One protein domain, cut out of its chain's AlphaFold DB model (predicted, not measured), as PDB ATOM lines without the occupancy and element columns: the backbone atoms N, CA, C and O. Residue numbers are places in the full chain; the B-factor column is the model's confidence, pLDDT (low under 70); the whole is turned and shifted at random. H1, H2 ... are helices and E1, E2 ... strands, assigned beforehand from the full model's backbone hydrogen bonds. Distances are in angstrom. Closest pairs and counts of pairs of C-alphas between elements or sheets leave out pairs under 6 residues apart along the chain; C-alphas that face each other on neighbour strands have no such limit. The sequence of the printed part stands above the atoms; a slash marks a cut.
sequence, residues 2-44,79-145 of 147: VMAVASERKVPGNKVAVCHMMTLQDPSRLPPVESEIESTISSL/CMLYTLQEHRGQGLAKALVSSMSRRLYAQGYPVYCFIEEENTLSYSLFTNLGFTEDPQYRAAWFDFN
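AT A GLANCE: This is residues 2 to 44 and 79 to 145 of the 147 residues of the protein "Glycine N-acyltransferase-like protein" of Coregonus sp. 'balchen' (UniProt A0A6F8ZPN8). A long, strongly twisted ribbon of two strands, E1 and E3, has the small helix H1 at one end; toward the other end E2 widens it to three strands, H4 packs over one face, and H3, with H2 packed on it, meets the sheet. Residues 84 to 90 stick out. The 110 printed residues are mixed in class, with four named helices and three named strands, H1 E1 H2 H3 E2 H4 E3; the sheet's order is E2 E1 E3, antiparallel. The whole is loose, radius of gyration of the C-alphas 17.4 A, spanning 56 by 31 by 25 A.

HOW THE PARTS SIT: Start at H1, residues 2 to 8, which only grazes the sheet; its closest C-alphas with E1, residues 13 to 24, are Ala 6 and Gly 13, 6.5 A. H2, residues 35 to 39, touches H3, residues 92 to 106, closest at C-alphas Ile 37 and Ala 95, 7.2 A. H3 only grazes the sheet with residues 100 to 105. Beside E1 find E2, residues 111 to 116, antiparallel at 142 degrees, with N 22 and O 113 at 2.9 A, within hydrogen-bond range. H4, residues 120 to 128, has a height over the sheet of 9.4 A and lies over E1, running along it at 2 degrees on the local plane; it is only just not over E3, residues 132 to 144, where 2 of its C-alphas fall. E3 is antiparallel to E1 at 153 degrees, with N 19 and O 139 at 2.8 A, and bends by 80 degrees at residue 136. E2, H4 and E3 form a split strand-helix-strand unit, E1 between its same-way strands, with a right-handed crossover. In H1, H2, H3 and H4 every O i to N i+4 pair is within hydrogen-bond range.

IN THESE COORDINATES: Find C-alpha 2 at (55.397, 37.891, 5.580), where H1 begins. E1 runs 32.6 A, H3 21.1 A and E3 30.8 A, ending at C-alpha 144 at (47.691, 41.606, 11.376).

THE WHOLE: The farthest C-alphas, Glu 8 and Ser 35, are 56.1 A apart. Residues 45 to 78 are not printed; C-alphas 44 and 79 are 5.9 A apart. No link printed whole is long. Residues 81 to 89 have pLDDT under 70.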
ATOM      1  N   VAL A   2      56.078  37.005   4.602       87.38
ATOM      2  CA  VAL A   2      55.397  37.891   5.580       87.38
ATOM      3  C   VAL A   2      54.822  37.167   6.817       87.38
ATOM      4  O   VAL A   2      55.075  37.592   7.937       87.38
ATOM      5  N   MET A   3      54.136  36.029   6.647       86.31
ATOM      6  CA  MET A   3      53.566  35.274   7.781       86.31
ATOM      7  C   MET A   3      54.621  34.637   8.693       86.31
ATOM      8  O   MET A   3      54.407  34.523   9.897       86.31
ATOM      9  N   ALA A   4      55.771  34.254   8.131       89.44
ATOM     10  CA  ALA A   4      56.887  33.737   8.919       89.44
ATOM     11  C   ALA A   4      57.448  34.836   9.833       89.44
ATOM     12  O   ALA A   4      57.570  34.629  11.035       89.44
ATOM     13  N   VAL A   5      57.657  36.042   9.289       91.50
ATOM     14  CA  VAL A   5      58.111  37.209  10.065       91.50
ATOM     15  C   VAL A   5      57.097  37.601  11.147       91.50
ATOM     16  O   VAL A   5      57.494  37.931  12.263       91.50
ATOM     17  N   ALA A   6      55.793  37.558  10.854       90.19
ATOM     18  CA  ALA A   6      54.759  37.828  11.857       90.19
ATOM     19  C   ALA A   6      54.813  36.819  13.017       90.19
ATOM     20  O   ALA A   6      54.793  37.217  14.181       90.19
ATOM     21  N   SER A   7      54.977  35.529  12.701       89.38
ATOM     22  CA  SER A   7      55.131  34.464  13.697       89.38
ATOM     23  C   SER A   7      56.383  34.648  14.560       89.38
ATOM     24  O   SER A   7      56.283  34.612  15.787       89.38
ATOM     25  N   GLU A   8      57.538  34.945  13.952       94.19
ATOM     26  CA  GLU A   8      58.785  35.255  14.671       94.19
ATOM     27  C   GLU A   8      58.616  36.432  15.640       94.19
ATOM     28  O   GLU A   8      59.125  36.413  16.761       94.19
ATOM     29  N   ARG A   9      57.856  37.451  15.225       92.62
ATOM     30  CA  ARG A   9      57.564  38.642  16.032       92.62
ATOM     31  C   ARG A   9      56.398  38.463  17.004       92.62
ATOM     32  O   ARG A   9      56.064  39.420  17.697       92.62
ATOM     33  N   LYS A  10      55.802  37.268  17.085       92.44
ATOM     34  CA  LYS A  10      54.629  36.961  17.925       92.44
ATOM     35  C   LYS A  10      53.434  37.884  17.651       92.44
ATOM     36  O   LYS A  10      52.662  38.190  18.555       92.44
ATOM     37  N   VAL A  11      53.294  38.328  16.406       91.94
ATOM     38  CA  VAL A  11      52.153  39.122  15.945       91.94
ATOM     39  C   VAL A  11      51.118  38.165  15.350       91.94
ATOM     40  O   VAL A  11      51.470  37.412  14.436       91.94
ATOM     41  N   PRO A  12      49.859  38.166  15.829       89.06
ATOM     42  CA  PRO A  12      48.810  37.379  15.201       89.06
ATOM     43  C   PRO A  12      48.583  37.892  13.779       89.06
ATOM     44  O   PRO A  12      48.503  39.099  13.539       89.06
ATOM     45  N   GLY A  13      48.521  36.961  12.833       88.94
ATOM     46  CA  GLY A  13      48.296  37.251  11.429       88.94
ATOM     47  C   GLY A  13      47.336  36.239  10.834       88.94
ATOM     48  O   GLY A  13      47.485  35.036  11.047       88.94
ATOM     49  N   ASN A  14      46.375  36.731  10.064       88.75
ATOM     50  CA  ASN A  14      45.350  35.929   9.422       88.75
ATOM     51  C   ASN A  14      45.400  36.164   7.914       88.75
ATOM     52  O   ASN A  14      45.447  37.303   7.448       88.75
ATOM     53  N   LYS A  15      45.382  35.081   7.130       90.06
ATOM     54  CA  LYS A  15      45.172  35.183   5.683       90.06
ATOM     55  C   LYS A  15      43.682  35.402   5.441       90.06
ATOM     56  O   LYS A  15      42.884  34.532   5.772       90.06
ATOM     57  N   VAL A  16      43.332  36.548   4.872       90.06
ATOM     58  CA  VAL A  16      41.946  37.004   4.719       90.06
ATOM     59  C   VAL A  16      41.364  36.612   3.365       90.06
ATOM     60  O   VAL A  16      40.213  36.192   3.299       90.06
ATOM     61  N   ALA A  17      42.143  36.749   2.293       92.12
ATOM     62  CA  ALA A  17      41.713  36.396   0.943       92.12
ATOM     63  C   ALA A  17      42.907  36.035   0.053       92.12
ATOM     64  O   ALA A  17      44.026  36.510   0.268       92.12
ATOM     65  N   VAL A  18      42.650  35.207  -0.958       94.69
ATOM     66  CA  VAL A  18      43.523  35.029  -2.123       94.69
ATOM     67  C   VAL A  18      42.728  35.476  -3.340       94.69
ATOM     68  O   VAL A  18      41.541  35.179  -3.438       94.69
ATOM     69  N   CYS A  19      43.362  36.223  -4.237       95.81
ATOM     70  CA  CYS A  19      42.705  36.827  -5.381       95.81
ATOM     71  C   CYS A  19      43.423  36.493  -6.690       95.81
ATOM     72  O   CYS A  19      44.658  36.546  -6.776       95.81
ATOM     73  N   HIS A  20      42.621  36.278  -7.729       96.19
ATOM     74  CA  HIS A  20      43.035  36.385  -9.122       96.19
ATOM     75  C   HIS A  20      43.295  37.853  -9.461       96.19
ATOM     76  O   HIS A  20      42.498  38.723  -9.098       96.19
ATOM     77  N   MET A  21      44.379  38.134 -10.182       96.25
ATOM     78  CA  MET A  21      44.576  39.428 -10.831       96.25
ATOM     79  C   MET A  21      44.097  39.318 -12.274       96.25
ATOM     80  O   MET A  21      44.665  38.562 -13.060       96.25
ATOM     81  N   MET A  22      43.059  40.074 -12.614       96.94
ATOM     82  CA  MET A  22      42.496  40.099 -13.960       96.94
ATOM     83  C   MET A  22      42.817  41.427 -14.637       96.94
ATOM     84  O   MET A  22      42.690  42.480 -14.018       96.94
ATOM     85  N   THR A  23      43.210  41.393 -15.907       97.00
ATOM     86  CA  THR A  23      43.586  42.580 -16.692       97.00
ATOM     87  C   THR A  23      42.806  42.640 -18.000       97.00
ATOM     88  O   THR A  23      42.532  41.608 -18.613       97.00
ATOM     89  N   LEU A  24      42.465  43.849 -18.441       97.56
ATOM     90  CA  LEU A  24      41.870  44.108 -19.748       97.56
ATOM     91  C   LEU A  24      42.810  45.007 -20.550       97.56
ATOM     92  O   LEU A  24      42.984  46.178 -20.229       97.56
ATOM     93  N   GLN A  25      43.412  44.440 -21.595       94.69
ATOM     94  CA  GLN A  25      44.380  45.155 -22.433       94.69
ATOM     95  C   GLN A  25      43.702  46.125 -23.406       94.69
ATOM     96  O   GLN A  25      44.213  47.215 -23.638       94.69
ATOM     97  N   ASP A  26      42.550  45.740 -23.962       92.62
ATOM     98  CA  ASP A  26      41.821  46.540 -24.945       92.62
ATOM     99  C   ASP A  26      40.305  46.507 -24.668       92.62
ATOM    100  O   ASP A  26      39.660  45.470 -24.867       92.62
ATOM    101  N   PRO A  27      39.705  47.628 -24.227       94.62
ATOM    102  CA  PRO A  27      38.273  47.720 -23.976       94.62
ATOM    103  C   PRO A  27      37.423  47.897 -25.243       94.62
ATOM    104  O   PRO A  27      36.198  47.957 -25.125       94.62
ATOM    105  N   SER A  28      38.011  47.975 -26.444       91.94
ATOM    106  CA  SER A  28      37.272  48.151 -27.707       91.94
ATOM    107  C   SER A  28      36.270  47.024 -27.985       91.94
ATOM    108  O   SER A  28      35.254  47.236 -28.645       91.94
ATOM    109  N   ARG A  29      36.534  45.828 -27.441       91.69
ATOM    110  CA  ARG A  29      35.692  44.630 -27.573       91.69
ATOM    111  C   ARG A  29      34.612  44.517 -26.503       91.69
ATOM    112  O   ARG A  29      33.817  43.579 -26.543       91.69
ATOM    113  N   LEU A  30      34.587  45.435 -25.536       95.38
ATOM    114  CA  LEU A  30      33.532  45.449 -24.535       95.38
ATOM    115  C   LEU A  30      32.187  45.721 -25.211       95.38
ATOM    116  O   LEU A  30      32.102  46.568 -26.103       95.38
ATOM    117  N   PRO A  31      31.112  45.068 -24.751       92.25
ATOM    118  CA  PRO A  31      29.792  45.313 -25.295       92.25
ATOM    119  C   PRO A  31      29.381  46.782 -25.100       92.25
ATOM    120  O   PRO A  31      29.807  47.436 -24.128       92.25
ATOM    121  N   PRO A  32      28.551  47.317 -26.013       92.50
ATOM    122  CA  PRO A  32      27.949  48.623 -25.816       92.50
ATOM    123  C   PRO A  32      27.089  48.595 -24.551       92.50
ATOM    124  O   PRO A  32      26.506  47.568 -24.197       92.50
ATOM    125  N   VAL A  33      27.044  49.727 -23.856       91.19
ATOM    126  CA  VAL A  33      26.149  49.921 -22.714       91.19
ATOM    127  C   VAL A  33      24.958  50.726 -23.203       91.19
ATOM    128  O   VAL A  33      25.125  51.705 -23.928       91.19
ATOM    129  N   GLU A  34      23.760  50.271 -22.849       90.44
ATOM    130  CA  GLU A  34      22.516  50.948 -23.199       90.44
ATOM    131  C   GLU A  34      22.503  52.362 -22.612       90.44
ATOM    132  O   GLU A  34      22.881  52.565 -21.458       90.44
ATOM    133  N   SER A  35      22.063  53.341 -23.405       89.06
ATOM    134  CA  SER A  35      22.128  54.758 -23.023       89.06
ATOM    135  C   SER A  35      21.375  55.062 -21.727       89.06
ATOM    136  O   SER A  35      21.820  55.907 -20.953       89.06
ATOM    137  N   GLU A  36      20.248  54.387 -21.486       87.38
ATOM    138  CA  GLU A  36      19.464  54.540 -20.257       87.38
ATOM    139  C   GLU A  36      20.283  54.113 -19.037       87.38
ATOM    140  O   GLU A  36      20.422  54.884 -18.090       87.38
ATOM    141  N   ILE A  37      20.927  52.944 -19.091       87.50
ATOM    142  CA  ILE A  37      21.792  52.458 -18.010       87.50
ATOM    143  C   ILE A  37      23.021  53.358 -17.853       87.50
ATOM    144  O   ILE A  37      23.350  53.738 -16.731       87.50
ATOM    145  N   GLU A  38      23.677  53.746 -18.950       89.25
ATOM    146  CA  GLU A  38      24.862  54.615 -18.906       89.25
ATOM    147  C   GLU A  38      24.553  55.954 -18.218       89.25
ATOM    148  O   GLU A  38      25.368  56.443 -17.439       89.25
ATOM    149  N   SER A  39      23.350  56.508 -18.425       88.12
ATOM    150  CA  SER A  39      22.910  57.748 -17.769       88.12
ATOM    151  C   SER A  39      22.745  57.631 -16.248       88.12
ATOM    152  O   SER A  39      22.778  58.643 -15.549       88.12
ATOM    153  N   THR A  40      22.623  56.408 -15.720       88.75
ATOM    154  CA  THR A  40      22.575  56.144 -14.271       88.75
ATOM    155  C   THR A  40      23.959  55.957 -13.639       88.75
ATOM    156  O   THR A  40      24.058  55.872 -12.411       88.75
ATOM    157  N   ILE A  41      25.026  55.888 -14.452       90.38
ATOM    158  CA  ILE A  41      26.405  55.700 -13.989       90.38
ATOM    159  C   ILE A  41      27.052  57.060 -13.723       90.38
ATOM    160  O   ILE A  41      27.488  57.760 -14.642       90.38
ATOM    161  N   SER A  42      27.209  57.397 -12.447       91.19
ATOM    162  CA  SER A  42      27.881  58.617 -11.989       91.19
ATOM    163  C   SER A  42      29.229  58.311 -11.335       91.19
ATOM    164  O   SER A  42      29.605  57.156 -11.143       91.19
ATOM    165  N   SER A  43      29.997  59.353 -11.012       92.31
ATOM    166  CA  SER A  43      31.152  59.205 -10.116       92.31
ATOM    167  C   SER A  43      30.674  59.147  -8.665       92.31
ATOM    168  O   SER A  43      29.603  59.669  -8.352       92.31
ATOM    169  N   LEU A  44      31.469  58.541  -7.781       92.19
ATOM    170  CA  LEU A  44      31.245  58.690  -6.346       92.19
ATOM    171  C   LEU A  44      31.625  60.109  -5.915       92.19
ATOM    172  O   LEU A  44      32.594  60.682  -6.411       92.19
ATOM    173  N   CYS A  79      29.869  54.709  -9.776       86.75
ATOM    174  CA  CYS A  79      28.780  54.091  -9.049       86.75
ATOM    175  C   CYS A  79      27.524  54.087  -9.913       86.75
ATOM    176  O   CYS A  79      27.397  54.824 -10.888       86.75
ATOM    177  N   MET A  80      26.601  53.217  -9.536       82.50
ATOM    178  CA  MET A  80      25.237  53.241 -10.035       82.50
ATOM    179  C   MET A  80      24.396  54.001  -9.018       82.50
ATOM    180  O   MET A  80      24.445  53.672  -7.832       82.50
ATOM    181  N   LEU A  81      23.603  54.972  -9.469       60.62
ATOM    182  CA  LEU A  81      22.731  55.754  -8.584       60.62
ATOM    183  C   LEU A  81      21.628  54.906  -7.917       60.62
ATOM    184  O   LEU A  81      21.106  55.292  -6.874       60.62
ATOM    185  N   TYR A  82      21.313  53.727  -8.470       55.44
ATOM    186  CA  TYR A  82      20.299  52.813  -7.938       55.44
ATOM    187  C   TYR A  82      20.734  51.350  -8.087       55.44
ATOM    188  O   TYR A  82      20.691  50.788  -9.177       55.44
ATOM    189  N   THR A  83      21.112  50.696  -6.987       52.28
ATOM    190  CA  THR A  83      21.174  49.225  -6.929       52.28
ATOM    191  C   THR A  83      20.698  48.726  -5.570       52.28
ATOM    192  O   THR A  83      21.501  48.418  -4.688       52.28
ATOM    193  N   LEU A  84      19.378  48.639  -5.396       56.16
ATOM    194  CA  LEU A  84      18.778  47.776  -4.377       56.16
ATOM    195  C   LEU A  84      19.022  46.298  -4.730       56.16
ATOM    196  O   LEU A  84      19.309  45.949  -5.879       56.16
ATOM    197  N   GLN A  85      18.912  45.414  -3.737       56.59
ATOM    198  CA  GLN A  85      19.144  43.976  -3.911       56.59
ATOM    199  C   GLN A  85      18.214  43.351  -4.971       56.59
ATOM    200  O   GLN A  85      18.623  42.404  -5.645       56.59
ATOM    201  N   GLU A  86      17.021  43.918  -5.172       64.00
ATOM    202  CA  GLU A  86      16.056  43.526  -6.209       64.00
ATOM    203  C   GLU A  86      16.507  43.773  -7.662       64.00
ATOM    204  O   GLU A  86      15.958  43.158  -8.573       64.00
ATOM    205  N   HIS A  87      17.533  44.596  -7.909       64.81
ATOM    206  CA  HIS A  87      18.029  44.879  -9.269       64.81
ATOM    207  C   HIS A  87      19.173  43.958  -9.722       64.81
ATOM    208  O   HIS A  87      19.798  44.164 -10.769       64.81
ATOM    209  N   ARG A  88      19.484  42.918  -8.940       65.69
ATOM    210  CA  ARG A  88      20.462  41.897  -9.339       65.69
ATOM    211  C   ARG A  88      19.973  41.134 -10.577       65.69
ATOM    212  O   ARG A  88      18.780  40.973 -10.800       65.69
ATOM    213  N   GLY A  89      20.912  40.656 -11.393       67.06
ATOM    214  CA  GLY A  89      20.604  39.882 -12.606       67.06
ATOM    215  C   GLY A  89      20.213  40.710 -13.836       67.06
ATOM    216  O   GLY A  89      20.014  40.136 -14.897       67.06
ATOM    217  N   GLN A  90      20.177  42.044 -13.739       74.75
ATOM    218  CA  GLN A  90      19.791  42.943 -14.841       74.75
ATOM    219  C   GLN A  90      20.986  43.455 -15.672       74.75
ATOM    220  O   GLN A  90      20.874  44.415 -16.419       74.75
ATOM    221  N   GLY A  91      22.176  42.865 -15.513       81.81
ATOM    222  CA  GLY A  91      23.370  43.279 -16.264       81.81
ATOM    223  C   GLY A  91      24.031  44.585 -15.794       81.81
ATOM    224  O   GLY A  91      25.034  44.991 -16.372       81.81
ATOM    225  N   LEU A  92      23.561  45.209 -14.712       87.19
ATOM    226  CA  LEU A  92      24.085  46.496 -14.222       87.19
ATOM    227  C   LEU A  92      25.579  46.449 -13.869       87.19
ATOM    228  O   LEU A  92      26.332  47.350 -14.220       87.19
ATOM    229  N   ALA A  93      26.044  45.358 -13.249       88.00
ATOM    230  CA  ALA A  93      27.469  45.169 -12.969       88.00
ATOM    231  C   ALA A  93      28.304  45.116 -14.261       88.00
ATOM    232  O   ALA A  93      29.379  45.706 -14.336       88.00
ATOM    233  N   LYS A  94      27.783  44.458 -15.304       91.88
ATOM    234  CA  LYS A  94      28.418  44.388 -16.624       91.88
ATOM    235  C   LYS A  94      28.531  45.779 -17.248       91.88
ATOM    236  O   LYS A  94      29.586  46.119 -17.783       91.88
ATOM    237  N   ALA A  95      27.469  46.578 -17.150       92.31
ATOM    238  CA  ALA A  95      27.450  47.949 -17.639       92.31
ATOM    239  C   ALA A  95      28.449  48.840 -16.890       92.31
ATOM    240  O   ALA A  95      29.280  49.490 -17.522       92.31
ATOM    241  N   LEU A  96      28.438  48.781 -15.556       92.44
ATOM    242  CA  LEU A  96      29.343  49.541 -14.699       92.44
ATOM    243  C   LEU A  96      30.815  49.222 -14.991       92.44
ATOM    244  O   LEU A  96      31.602  50.136 -15.230       92.44
ATOM    245  N   VAL A  97      31.180  47.935 -15.040       94.50
ATOM    246  CA  VAL A  97      32.551  47.503 -15.364       94.50
ATOM    247  C   VAL A  97      32.940  47.949 -16.770       94.50
ATOM    248  O   VAL A  97      34.053  48.437 -16.967       94.50
ATOM    249  N   SER A  98      32.034  47.834 -17.747       95.50
ATOM    250  CA  SER A  98      32.329  48.224 -19.130       95.50
ATOM    251  C   SER A  98      32.545  49.734 -19.271       95.50
ATOM    252  O   SER A  98      33.491  50.165 -19.931       95.50
ATOM    253  N   SER A  99      31.697  50.541 -18.625       94.50
ATOM    254  CA  SER A  99      31.824  52.001 -18.608       94.50
ATOM    255  C   SER A  99      33.109  52.438 -17.899       94.50
ATOM    256  O   SER A  99      33.919  53.159 -18.485       94.50
ATOM    257  N   MET A 100      33.370  51.924 -16.691       95.06
ATOM    258  CA  MET A 100      34.578  52.255 -15.928       95.06
ATOM    259  C   MET A 100      35.856  51.855 -16.675       95.06
ATOM    260  O   MET A 100      36.792  52.647 -16.737       95.06
ATOM    261  N   SER A 101      35.883  50.677 -17.307       96.75
ATOM    262  CA  SER A 101      37.032  50.213 -18.100       96.75
ATOM    263  C   SER A 101      37.341  51.154 -19.263       96.75
ATOM    264  O   SER A 101      38.493  51.532 -19.463       96.75
ATOM    265  N   ARG A 102      36.314  51.592 -20.005       95.50
ATOM    266  CA  ARG A 102      36.484  52.570 -21.092       95.50
ATOM    267  C   ARG A 102      36.970  53.923 -20.576       95.50
ATOM    268  O   ARG A 102      37.875  54.495 -21.174       95.50
ATOM    269  N   ARG A 103      36.408  54.416 -19.464       94.00
ATOM    270  CA  ARG A 103      36.813  55.690 -18.843       94.00
ATOM    271  C   ARG A 103      38.274  55.658 -18.389       94.00
ATOM    272  O   ARG A 103      39.024  56.570 -18.720       94.00
ATOM    273  N   LEU A 104      38.682  54.602 -17.681       95.38
ATOM    274  CA  LEU A 104      40.059  54.416 -17.216       95.38
ATOM    275  C   LEU A 104      41.043  54.345 -18.385       95.38
ATOM    276  O   LEU A 104      42.021  55.088 -18.408       95.38
ATOM    277  N   TYR A 105      40.746  53.515 -19.386       95.56
ATOM    278  CA  TYR A 105      41.599  53.357 -20.561       95.56
ATOM    279  C   TYR A 105      41.747  54.658 -21.359       95.56
ATOM    280  O   TYR A 105      42.856  55.029 -21.735       95.56
ATOM    281  N   ALA A 106      40.654  55.401 -21.571       94.94
ATOM    282  CA  ALA A 106      40.685  56.691 -22.267       94.94
ATOM    283  C   ALA A 106      41.534  57.747 -21.537       94.94
ATOM    284  O   ALA A 106      42.074  58.652 -22.169       94.94
ATOM    285  N   GLN A 107      41.670  57.624 -20.216       94.00
ATOM    286  CA  GLN A 107      42.525  58.472 -19.385       94.00
ATOM    287  C   GLN A 107      43.967  57.940 -19.259       94.00
ATOM    288  O   GLN A 107      44.774  58.535 -18.549       94.00
ATOM    289  N   GLY A 108      44.307  56.839 -19.938       95.06
ATOM    290  CA  GLY A 108      45.643  56.239 -19.915       95.06
ATOM    291  C   GLY A 108      45.935  55.377 -18.683       95.06
ATOM    292  O   GLY A 108      47.092  55.023 -18.459       95.06
ATOM    293  N   TYR A 109      44.922  55.028 -17.883       94.94
ATOM    294  CA  TYR A 109      45.098  54.120 -16.751       94.94
ATOM    295  C   TYR A 109      45.076  52.653 -17.198       94.94
ATOM    296  O   TYR A 109      44.269  52.280 -18.056       94.94
ATOM    297  N   PRO A 110      45.898  51.785 -16.579       95.44
ATOM    298  CA  PRO A 110      45.771  50.347 -16.761       95.44
ATOM    299  C   PRO A 110      44.435  49.854 -16.193       95.44
ATOM    300  O   PRO A 110      44.017  50.262 -15.108       95.44
ATOM    301  N   VAL A 111      43.781  48.937 -16.905       96.94
ATOM    302  CA  VAL A 111      42.509  48.345 -16.475       96.94
ATOM    303  C   VAL A 111      42.775  46.960 -15.896       96.94
ATOM    304  O   VAL A 111      43.047  46.003 -16.622       96.94
ATOM    305  N   TYR A 112      42.701  46.847 -14.573       95.75
ATOM    306  CA  TYR A 112      42.858  45.584 -13.860       95.75
ATOM    307  C   TYR A 112      42.036  45.562 -12.570       95.75
ATOM    308  O   TYR A 112      41.620  46.604 -12.062       95.75
ATOM    309  N   CYS A 113      41.798  44.370 -12.035       95.31
ATOM    310  CA  CYS A 113      41.132  44.180 -10.753       95.31
ATOM    311  C   CYS A 113      41.655  42.934 -10.028       95.31
ATOM    312  O   CYS A 113      42.324  42.080 -10.613       95.31
ATOM    313  N   PHE A 114      41.326  42.845  -8.739       95.69
ATOM    314  CA  PHE A 114      41.544  41.657  -7.924       95.69
ATOM    315  C   PHE A 114      40.196  41.037  -7.574       95.69
ATOM    316  O   PHE A 114      39.303  41.735  -7.092       95.69
ATOM    317  N   ILE A 115      40.053  39.738  -7.815       95.56
ATOM    318  CA  ILE A 115      38.827  38.986  -7.536       95.56
ATOM    319  C   ILE A 115      39.181  37.828  -6.611       95.56
ATOM    320  O   ILE A 115      40.025  37.016  -6.976       95.56
ATOM    321  N   GLU A 116      38.550  37.761  -5.434       95.06
ATOM    322  CA  GLU A 116      38.698  36.632  -4.498       95.06
ATOM    323  C   GLU A 116      38.422  35.302  -5.225       95.06
ATOM    324  O   GLU A 116      37.468  35.232  -6.004       95.06
ATOM    325  N   GLU A 117      39.234  34.263  -4.993       94.81
ATOM    326  CA  GLU A 117      39.126  32.970  -5.703       94.81
ATOM    327  C   GLU A 117      37.741  32.320  -5.523       94.81
ATOM    328  O   GLU A 117      37.221  31.652  -6.417       94.81
ATOM    329  N   GLU A 118      37.083  32.578  -4.392       94.81
ATOM    330  CA  GLU A 118      35.738  32.088  -4.098       94.81
ATOM    331  C   GLU A 118      34.634  32.872  -4.836       94.81
ATOM    332  O   GLU A 118      33.498  32.400  -4.947       94.81
ATOM    333  N   ASN A 119      34.932  34.062  -5.372       94.25
ATOM    334  CA  ASN A 119      33.971  34.912  -6.078       94.25
ATOM    335  C   ASN A 119      33.848  34.528  -7.562       94.25
ATOM    336  O   ASN A 119      34.148  35.300  -8.480       94.25
ATOM    337  N   THR A 120      33.344  33.317  -7.788       95.56
ATOM    338  CA  THR A 120      33.166  32.721  -9.121       95.56
ATOM    339  C   THR A 120      32.241  33.533 -10.032       95.56
ATOM    340  O   THR A 120      32.429  33.546 -11.250       95.56
ATOM    341  N   LEU A 121      31.273  34.262  -9.463       92.81
ATOM    342  CA  LEU A 121      30.348  35.114 -10.216       92.81
ATOM    343  C   LEU A 121      31.066  36.316 -10.835       92.81
ATOM    344  O   LEU A 121      30.919  36.560 -12.033       92.81
ATOM    345  N   SER A 122      31.863  37.043 -10.046       94.19
ATOM    346  CA  SER A 122      32.680  38.135 -10.578       94.19
ATOM    347  C   SER A 122      33.742  37.604 -11.533       94.19
ATOM    348  O   SER A 122      33.898  38.155 -12.616       94.19
ATOM    349  N   TYR A 123      34.420  36.503 -11.200       96.44
ATOM    350  CA  TYR A 123      35.419  35.910 -12.092       96.44
ATOM    351  C   TYR A 123      34.832  35.597 -13.480       96.44
ATOM    352  O   TYR A 123      35.378  36.003 -14.508       96.44
ATOM    353  N   SER A 124      33.660  34.952 -13.516       96.62
ATOM    354  CA  SER A 124      32.940  34.660 -14.760       96.62
ATOM    355  C   SER A 124      32.518  35.935 -15.497       96.62
ATOM    356  O   SER A 124      32.727  36.049 -16.704       96.62
ATOM    357  N   LEU A 125      31.979  36.934 -14.789       95.56
ATOM    358  CA  LEU A 125      31.602  38.221 -15.382       95.56
ATOM    359  C   LEU A 125      32.787  38.902 -16.081       95.56
ATOM    360  O   LEU A 125      32.657  39.309 -17.234       95.56
ATOM    361  N   PHE A 126      33.926  39.026 -15.400       97.12
ATOM    362  CA  PHE A 126      35.109  39.699 -15.938       97.12
ATOM    363  C   PHE A 126      35.738  38.899 -17.087       97.12
ATOM    364  O   PHE A 126      36.064  39.484 -18.120       97.12
ATOM    365  N   THR A 127      35.802  37.568 -16.977       96.88
ATOM    366  CA  THR A 127      36.243  36.692 -18.081       96.88
ATOM    367  C   THR A 127      35.374  36.887 -19.328       96.88
ATOM    368  O   THR A 127      35.888  37.085 -20.427       96.88
ATOM    369  N   ASN A 128      34.046  36.929 -19.166       96.19
ATOM    370  CA  ASN A 128      33.101  37.166 -20.264       96.19
ATOM    371  C   ASN A 128      33.197  38.580 -20.865       96.19
ATOM    372  O   ASN A 128      32.718  38.812 -21.974       96.19
ATOM    373  N   LEU A 129      33.802  39.528 -20.146       96.94
ATOM    374  CA  LEU A 129      34.119  40.871 -20.633       96.94
ATOM    375  C   LEU A 129      35.506  40.956 -21.294       96.94
ATOM    376  O   LEU A 129      35.922  42.040 -21.693       96.94
ATOM    377  N   GLY A 130      36.212  39.832 -21.441       97.06
ATOM    378  CA  GLY A 130      37.518  39.774 -22.095       97.06
ATOM    379  C   GLY A 130      38.692  40.099 -21.176       97.06
ATOM    380  O   GLY A 130      39.809  40.267 -21.667       97.06
ATOM    381  N   PHE A 131      38.471  40.178 -19.860       97.69
ATOM    382  CA  PHE A 131      39.587  40.215 -18.927       97.69
ATOM    383  C   PHE A 131      40.305  38.868 -18.928       97.69
ATOM    384  O   PHE A 131      39.687  37.807 -19.013       97.69
ATOM    385  N   THR A 132      41.622  38.925 -18.781       96.69
ATOM    386  CA  THR A 132      42.491  37.752 -18.714       96.69
ATOM    387  C   THR A 132      43.236  37.735 -17.395       96.69
ATOM    388  O   THR A 132      43.650  38.777 -16.881       96.69
ATOM    389  N   GLU A 133      43.359  36.546 -16.829       95.25
ATOM    390  CA  GLU A 133      44.130  36.304 -15.622       95.25
ATOM    391  C   GLU A 133      45.595  36.026 -15.975       95.25
ATOM    392  O   GLU A 133      45.877  35.341 -16.960       95.25
ATOM    393  N   ASP A 134      46.521  36.501 -15.141       88.88
ATOM    394  CA  ASP A 134      47.880  35.957 -15.103       88.88
ATOM    395  C   ASP A 134      47.924  34.731 -14.163       88.88
ATOM    396  O   ASP A 134      47.846  34.895 -12.941       88.88
ATOM    397  N   PRO A 135      48.052  33.496 -14.687       86.44
ATOM    398  CA  PRO A 135      48.046  32.288 -13.864       86.44
ATOM    399  C   PRO A 135      49.298  32.148 -12.987       86.44
ATOM    400  O   PRO A 135      49.309  31.328 -12.072       86.44
ATOM    401  N   GLN A 136      50.360  32.913 -13.257       88.75
ATOM    402  CA  GLN A 136      51.594  32.886 -12.468       88.75
ATOM    403  C   GLN A 136      51.542  33.851 -11.281       88.75
ATOM    404  O   GLN A 136      52.366  33.751 -10.370       88.75
ATOM    405  N   TYR A 137      50.570  34.765 -11.266       91.50
ATOM    406  CA  TYR A 137      50.424  35.758 -10.218       91.50
ATOM    407  C   TYR A 137      49.221  35.459  -9.318       91.50
ATOM    408  O   TYR A 137      48.092  35.237  -9.763       91.50
ATOM    409  N   ARG A 138      49.458  35.495  -8.004       90.81
ATOM    410  CA  ARG A 138      48.415  35.414  -6.980       90.81
ATOM    411  C   ARG A 138      48.623  36.482  -5.935       90.81
ATOM    412  O   ARG A 138      49.724  36.690  -5.429       90.81
ATOM    413  N   ALA A 139      47.522  37.123  -5.596       92.94
ATOM    414  CA  ALA A 139      47.485  38.214  -4.656       92.94
ATOM    415  C   ALA A 139      46.918  37.673  -3.325       92.94
ATOM    416  O   ALA A 139      45.826  37.121  -3.326       92.94
ATOM    417  N   ALA A 140      47.638  37.782  -2.199       92.94
ATOM    418  CA  ALA A 140      47.167  37.303  -0.887       92.94
ATOM    419  C   ALA A 140      47.087  38.437   0.150       92.94
ATOM    420  O   ALA A 140      48.055  39.166   0.366       92.94
ATOM    421  N   TRP A 141      45.893  38.618   0.723       90.19
ATOM    422  CA  TRP A 141      45.540  39.720   1.612       90.19
ATOM    423  C   TRP A 141      45.631  39.179   3.030       90.19
ATOM    424  O   TRP A 141      45.048  38.137   3.344       90.19
ATOM    425  N   PHE A 142      46.380  39.872   3.876       90.50
ATOM    426  CA  PHE A 142      46.609  39.481   5.257       90.50
ATOM    427  C   PHE A 142      46.165  40.602   6.177       90.50
ATOM    428  O   PHE A 142      46.381  41.774   5.874       90.50
ATOM    429  N   ASP A 143      45.594  40.216   7.304       87.56
ATOM    430  CA  ASP A 143      45.327  41.110   8.415       87.56
ATOM    431  C   ASP A 143      46.243  40.737   9.580       87.56
ATOM    432  O   ASP A 143      46.517  39.558   9.820       87.56
ATOM    433  N   PHE A 144      46.755  41.749  10.269       87.75
ATOM    434  CA  PHE A 144      47.691  41.606  11.376       87.75
ATOM    435  C   PHE A 144      47.214  42.447  12.544       87.75
ATOM    436  O   PHE A 144      46.766  43.576  12.358       87.75
ATOM    437  N   ASN A 145      47.430  41.946  13.759       82.06
ATOM    438  CA  ASN A 145      46.971  42.587  14.997       82.06
ATOM    439  C   ASN A 145      45.443  42.583  15.187       82.06
ATOM    440  O   ASN A 145      44.944  43.315  16.041       82.06
TER     441      ASN A 145